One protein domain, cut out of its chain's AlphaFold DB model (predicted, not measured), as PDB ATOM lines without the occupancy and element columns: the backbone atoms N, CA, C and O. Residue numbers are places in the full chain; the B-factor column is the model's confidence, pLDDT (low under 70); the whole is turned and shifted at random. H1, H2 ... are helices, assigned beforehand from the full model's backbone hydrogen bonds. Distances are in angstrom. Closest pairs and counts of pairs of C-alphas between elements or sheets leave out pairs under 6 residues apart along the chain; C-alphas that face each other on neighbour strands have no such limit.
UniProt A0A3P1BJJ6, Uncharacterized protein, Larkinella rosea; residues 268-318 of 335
ATOM      1  N   LYS A 268      46.696-134.815  67.445       86.44
ATOM      2  CA  LYS A 268      45.635-134.141  66.691       86.44
ATOM      3  C   LYS A 268      46.221-133.557  65.397       86.44
ATOM      4  O   LYS A 268      47.217-132.829  65.470       86.44
ATOM      5  N   PRO A 269      45.608-133.811  64.227       85.50
ATOM      6  CA  PRO A 269      46.099-133.271  62.969       85.50
ATOM      7  C   PRO A 269      46.076-131.737  62.997       85.50
ATOM      8  O   PRO A 269      45.177-131.115  63.565       85.50
ATOM      9  N   GLN A 270      47.086-131.114  62.386       86.62
ATOM     10  CA  GLN A 270      47.229-129.650  62.366       86.62
ATOM     11  C   GLN A 270      46.241-128.956  61.415       86.62
ATOM     12  O   GLN A 270      46.110-127.730  61.451       86.62
ATOM     13  N   ASN A 271      45.576-129.723  60.554       86.25
ATOM     14  CA  ASN A 271      44.576-129.281  59.595       86.25
ATOM     15  C   ASN A 271      43.395-130.266  59.555       86.25
ATOM     16  O   ASN A 271      43.493-131.406  60.006       86.25
ATOM     17  N   SER A 272      42.262-129.807  59.029       87.31
ATOM     18  CA  SER A 272      41.065-130.620  58.787       87.31
ATOM     19  C   SER A 272      40.480-130.300  57.413       87.31
ATOM     20  O   SER A 272      40.969-129.408  56.719       87.31
ATOM     21  N   ILE A 273      39.419-130.998  57.006       85.31
ATOM     22  CA  ILE A 273      38.714-130.690  55.752       85.31
ATOM     23  C   ILE A 273      38.119-129.272  55.809       85.31
ATOM     24  O   ILE A 273      38.177-128.530  54.832       85.31
ATOM     25  N   GLU A 274      37.618-128.860  56.975       91.31
ATOM     26  CA  GLU A 274      37.066-127.525  57.227       91.31
ATOM     27  C   GLU A 274      38.158-126.456  57.373       91.31
ATOM     28  O   GLU A 274      37.924-125.278  57.102       91.31
ATOM     29  N   LYS A 275      39.359-126.852  57.813       90.19
ATOM     30  CA  LYS A 275      40.530-125.980  57.984       90.19
ATOM     31  C   LYS A 275      41.739-126.591  57.272       90.19
ATOM     32  O   LYS A 275      42.630-127.115  57.942       90.19
ATOM     33  N   PRO A 276      41.795-126.529  55.928       86.06
ATOM     34  CA  PRO A 276      42.788-127.268  55.140       86.06
ATOM     35  C   PRO A 276      44.222-126.766  55.339       86.06
ATOM     36  O   PRO A 276      45.182-127.492  55.070       86.06
ATOM     37  N   PHE A 277      44.383-125.535  55.830       91.19
ATOM     38  CA  PHE A 277      45.675-124.895  56.020       91.19
ATOM     39  C   PHE A 277      46.117-124.922  57.483       91.19
ATOM     40  O   PHE A 277      45.339-124.646  58.397       91.19
ATOM     41  N   ILE A 278      47.405-125.187  57.696       90.19
ATOM     42  CA  ILE A 278      48.052-125.001  58.998       90.19
ATOM     43  C   ILE A 278      48.038-123.525  59.404       90.19
ATOM     44  O   ILE A 278      48.035-122.624  58.561       90.19
ATOM     45  N   LYS A 279      48.078-123.266  60.717       90.62
ATOM     46  CA  LYS A 279      48.063-121.906  61.275       90.62
ATOM     47  C   LYS A 279      49.118-121.019  60.597       90.62
ATOM     48  O   LYS A 279      50.303-121.364  60.568       90.62
ATOM     49  N   GLY A 280      48.682-119.869  60.085       90.12
ATOM     50  CA  GLY A 280      49.534-118.891  59.399       90.12
ATOM     51  C   GLY A 280      49.685-119.097  57.889       90.12
ATOM     52  O   GLY A 280      50.464-118.375  57.281       90.12
ATOM     53  N   CYS A 281      48.968-120.049  57.288       92.31
ATOM     54  CA  CYS A 281      48.854-120.180  55.837       92.31
ATOM     55  C   CYS A 281      47.429-119.829  55.399       92.31
ATOM     56  O   CYS A 281      46.458-120.327  55.966       92.31
ATOM     57  N   THR A 282      47.307-118.978  54.386       90.75
ATOM     58  CA  THR A 282      46.027-118.513  53.824       90.75
ATOM     59  C   THR A 282      45.698-119.165  52.486       90.75
ATOM     60  O   THR A 282      44.551-119.143  52.043       90.75
ATOM     61  N   ASN A 283      46.701-119.745  51.829       89.69
ATOM     62  CA  ASN A 283      46.573-120.363  50.519       89.69
ATOM     63  C   ASN A 283      47.505-121.576  50.373       89.69
ATOM     64  O   ASN A 283      48.422-121.801  51.167       89.69
ATOM     65  N   THR A 284      47.280-122.354  49.313       87.31
ATOM     66  CA  THR A 284      48.033-123.581  49.025       87.31
ATOM     67  C   THR A 284      49.524-123.328  48.816       87.31
ATOM     68  O   THR A 284      50.329-124.158  49.218       87.31
ATOM     69  N   LEU A 285      49.926-122.195  48.231       87.81
ATOM     70  CA  LEU A 285      51.346-121.904  48.003       87.81
ATOM     71  C   LEU A 285      52.083-121.626  49.311       87.81
ATOM     72  O   LEU A 285      53.180-122.142  49.504       87.81
ATOM     73  N   GLU A 286      51.474-120.867  50.223       90.75
ATOM     74  CA  GLU A 286      52.006-120.651  51.572       90.75
ATOM     75  C   GLU A 286      52.086-121.958  52.355       90.75
ATOM     76  O   GLU A 286      53.103-122.226  52.990       90.75
ATOM     77  N   PHE A 287      51.044-122.790  52.267       90.12
ATOM     78  CA  PHE A 287      51.041-124.115  52.880       90.12
ATOM     79  C   PHE A 287      52.185-124.982  52.342       90.12
ATOM     80  O   PHE A 287      52.966-125.524  53.121       90.12
ATOM     81  N   LEU A 288      52.338-125.071  51.018       86.69
ATOM     82  CA  LEU A 288      53.416-125.833  50.391       86.69
ATOM     83  C   LEU A 288      54.791-125.273  50.766       86.69
ATOM     84  O   LEU A 288      55.703-126.036  51.074       86.69
ATOM     85  N   ALA A 289      54.947-123.949  50.784       89.44
ATOM     86  CA  ALA A 289      56.201-123.313  51.161       89.44
ATOM     87  C   ALA A 289      56.552-123.598  52.625       89.44
ATOM     88  O   ALA A 289      57.702-123.896  52.930       89.44
ATOM     89  N   LYS A 290      55.576-123.551  53.533       89.81
ATOM     90  CA  LYS A 290      55.805-123.828  54.952       89.81
ATOM     91  C   LYS A 290      56.118-125.304  55.208       89.81
ATOM     92  O   LYS A 290      57.019-125.596  55.986       89.81
ATOM     93  N   THR A 291      55.426-126.216  54.530       85.38
ATOM     94  CA  THR A 291      55.571-127.666  54.736       85.38
ATOM     95  C   THR A 291      56.809-128.250  54.050       85.38
ATOM     96  O   THR A 291      57.455-129.130  54.609       85.38
ATOM     97  N   TYR A 292      57.183-127.762  52.861       81.25
ATOM     98  CA  TYR A 292      58.221-128.385  52.022       81.25
ATOM     99  C   TYR A 292      59.548-127.609  51.961       81.25
ATOM    100  O   TYR A 292      60.319-127.766  51.017       81.25
ATOM    101  N   GLY A 293      59.855-126.782  52.962       81.62
ATOM    102  CA  GLY A 293      61.176-126.142  53.064       81.62
ATOM    103  C   GLY A 293      61.340-124.872  52.221       81.62
ATOM    104  O   GLY A 293      62.433-124.551  51.754       81.62
ATOM    105  N   GLY A 294      60.256-124.126  52.032       86.88
ATOM    106  CA  GLY A 294      60.261-122.741  51.571       86.88
ATOM    107  C   GLY A 294      59.650-122.509  50.182       86.88
ATOM    108  O   GLY A 294      59.210-123.437  49.498       86.88
ATOM    109  N   PRO A 295      59.654-121.247  49.709       84.88
ATOM    110  CA  PRO A 295      59.014-120.849  48.451       84.88
ATOM    111  C   PRO A 295      59.538-121.588  47.214       84.88
ATOM    112  O   PRO A 295      58.815-121.743  46.232       84.88
ATOM    113  N   LYS A 296      60.792-122.057  47.242       81.31
ATOM    114  CA  LYS A 296      61.393-122.815  46.135       81.31
ATOM    115  C   LYS A 296      60.702-124.162  45.915       81.31
ATOM    116  O   LYS A 296      60.507-124.535  44.765       81.31
ATOM    117  N   ALA A 297      60.302-124.853  46.983       79.19
ATOM    118  CA  ALA A 297      59.572-126.114  46.876       79.19
ATOM    119  C   ALA A 297      58.145-125.887  46.356       79.19
ATOM    120  O   ALA A 297      57.698-126.582  45.449       79.19
ATOM    121  N   ALA A 298      57.470-124.837  46.834       85.38
ATOM    122  CA  ALA A 298      56.146-124.462  46.332       85.38
ATOM    123  C   ALA A 298      56.156-124.140  44.826       85.38
ATOM    124  O   ALA A 298      55.243-124.541  44.105       85.38
ATOM    125  N   LYS A 299      57.213-123.478  44.327       84.94
ATOM    126  CA  LYS A 299      57.367-123.167  42.896       84.94
ATOM    127  C   LYS A 299      57.412-124.404  41.997       84.94
ATOM    128  O   LYS A 299      57.004-124.304  40.847       84.94
ATOM    129  N   GLN A 300      57.827-125.568  42.504       82.38
ATOM    130  CA  GLN A 300      57.857-126.800  41.704       82.38
ATOM    131  C   GLN A 300      56.461-127.212  41.222       82.38
ATOM    132  O   GLN A 300      56.325-127.775  40.141       82.38
ATOM    133  N   TYR A 301      55.426-126.880  41.996       83.31
ATOM    134  CA  TYR A 301      54.030-127.172  41.677       83.31
ATOM    135  C   TYR A 301      53.379-126.116  40.776       83.31
ATOM    136  O   TYR A 301      52.202-126.232  40.440       83.31
ATOM    137  N   LEU A 302      54.127-125.083  40.376       87.50
ATOM    138  CA  LEU A 302      53.661-124.111  39.401       87.50
ATOM    139  C   LEU A 302      53.897-124.626  37.980       87.50
ATOM    140  O   LEU A 302      54.863-125.332  37.677       87.50
ATOM    141  N   MET A 303      52.991-124.230  37.095       90.31
ATOM    142  CA  MET A 303      53.126-124.433  35.660       90.31
ATOM    143  C   MET A 303      54.325-123.629  35.133       90.31
ATOM    144  O   MET A 303      54.551-122.484  35.524       90.31
ATOM    145  N   HIS A 304      55.096-124.231  34.235       90.12
ATOM    146  CA  HIS A 304      56.201-123.591  33.541       90.12
ATOM    147  C   HIS A 304      55.668-122.523  32.583       90.12
ATOM    148  O   HIS A 304      54.751-122.775  31.787       90.12
ATOM    149  N   GLU A 305      56.278-121.341  32.637       89.94
ATOM    150  CA  GLU A 305      55.973-120.260  31.708       89.94
ATOM    151  C   GLU A 305      56.306-120.696  30.280       89.94
ATOM    152  O   GLU A 305      57.324-121.332  30.033       89.94
ATOM    153  N   ASN A 306      55.462-120.372  29.310       90.88
ATOM    154  CA  ASN A 306      55.621-120.752  27.908       90.88
ATOM    155  C   ASN A 306      55.489-122.253  27.602       90.88
ATOM    156  O   ASN A 306      55.807-122.658  26.478       90.88
ATOM    157  N   SER A 307      54.990-123.063  28.540       93.19
ATOM    158  CA  SER A 307      54.626-124.455  28.253       93.19
ATOM    159  C   SER A 307      53.569-124.540  27.143       93.19
ATOM    160  O   SER A 307      52.758-123.627  26.957       93.19
ATOM    161  N   VAL A 308      53.556-125.652  26.399       93.75
ATOM    162  CA  VAL A 308      52.556-125.911  25.342       93.75
ATOM    163  C   VAL A 308      51.140-125.801  25.912       93.75
ATOM    164  O   VAL A 308      50.285-125.146  25.317       93.75
ATOM    165  N   PHE A 309      50.916-126.354  27.107       94.06
ATOM    166  CA  PHE A 309      49.638-126.248  27.802       94.06
ATOM    167  C   PHE A 309      49.246-124.787  28.066       94.06
ATOM    168  O   PHE A 309      48.152-124.377  27.689       94.06
ATOM    169  N   GLN A 310      50.145-123.964  28.619       93.75
ATOM    170  CA  GLN A 310      49.854-122.546  28.847       93.75
ATOM    171  C   GLN A 310      49.566-121.781  27.546       93.75
ATOM    172  O   GLN A 310      48.694-120.915  27.521       93.75
ATOM    173  N   LYS A 311      50.320-122.065  26.478       94.31
ATOM    174  CA  LYS A 311      50.222-121.335  25.207       94.31
ATOM    175  C   LYS A 311      48.941-121.643  24.443       94.31
ATOM    176  O   LYS A 311      48.337-120.719  23.907       94.31
ATOM    177  N   TYR A 312      48.561-122.919  24.381       95.00
ATOM    178  CA  TYR A 312      47.532-123.394  23.453       95.00
ATOM    179  C   TYR A 312      46.273-123.929  24.137       95.00
ATOM    180  O   TYR A 312      45.217-123.934  23.514       95.00
ATOM    181  N   LEU A 313      46.362-124.381  25.392       93.56
ATOM    182  CA  LEU A 313      45.257-125.068  26.076       93.56
ATOM    183  C   LEU A 313      44.688-124.272  27.257       93.56
ATOM    184  O   LEU A 313      43.520-124.438  27.605       93.56
ATOM    185  N   LEU A 314      45.475-123.385  27.868       93.25
ATOM    186  CA  LEU A 314      45.012-122.555  28.971       93.25
ATOM    187  C   LEU A 314      44.248-121.332  28.453       93.25
ATOM    188  O   LEU A 314      44.799-120.470  27.766       93.25
ATOM    189  N   LYS A 315      42.982-121.204  28.861       91.62
ATOM    190  CA  LYS A 315      42.199-119.991  28.613       91.62
ATOM    191  C   LYS A 315      42.846-118.814  29.344       91.62
ATOM    192  O   LYS A 315      42.892-118.792  30.574       91.62
ATOM    193  N   LYS A 316      43.326-117.820  28.592       86.12
ATOM    194  CA  LYS A 316      43.846-116.584  29.186       86.12
ATOM    195  C   LYS A 316      42.694-115.854  29.891       86.12
ATOM    196  O   LYS A 316      41.628-115.704  29.288       86.12
ATOM    197  N   PRO A 317      42.861-115.429  31.155       80.00
ATOM    198  CA  PRO A 317      41.844-114.625  31.818       80.00
ATOM    199  C   PRO A 317      41.612-113.338  31.021       80.00
ATOM    200  O   PRO A 317      42.563-112.732  30.527       80.00
ATOM    201  N   ASN A 318      40.348-112.920  30.891       82.44
ATOM    202  CA  ASN A 318      40.023-111.632  30.281       82.44
ATOM    203  C   ASN A 318      40.750-110.525  31.052       82.44
ATOM    204  O   ASN A 318      40.652-110.467  32.279       82.44
TER     205      ASN A 318
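Overview. This is residues 268 to 318 of the 335 residues of an uncharacterized protein of Larkinella rosea (UniProt A0A3P1BJJ6). Little regular structure is present: residues 268 to 283, a looped stretch with no named element, lead into two short, steeply tilted helices, H1 and H2, and from this body residues 303 to 318 stick out as a free arm that holds H3. The printed part has 51 residues with three named helices, H1, H2 and H3 in that order, and no named strand; it is all helix, though under half of the residues, 20, are in named elements. It is only just loose, close to extended, with a radius of gyration of the C-alphas of 14.6 A and spans of 44 by 24 by 16 A.

Arrangement. H1, residues 284 to 291, and H2, residues 295 to 300, touch; their closest C-alphas, those of Ala 289 and Pro 295, are 4.6 A apart. They run opposite ways at a steep tilt of 63 degrees. H3, residues 308 to 313, is apart from both. Every O i to N i+4 pair is within hydrogen-bond range in H1 and H3, and 1 of 2 in H2.

Along the chain. H1 begins at C-alpha 284 (48.033, -123.581, 49.025) and measures 10.3 A from first to last C-alpha; H2 measures 9.1 A. H3, 7.4 A, ends at C-alpha 313 (45.257, -125.068, 26.076).

Size, cuts and confidence. The C-alphas farthest apart, Lys 268 and Tyr 312, are 44.6 A apart. The printed part has no cut. The link H1 to H2 is tight. No printed residue is under 70 in pLDDT.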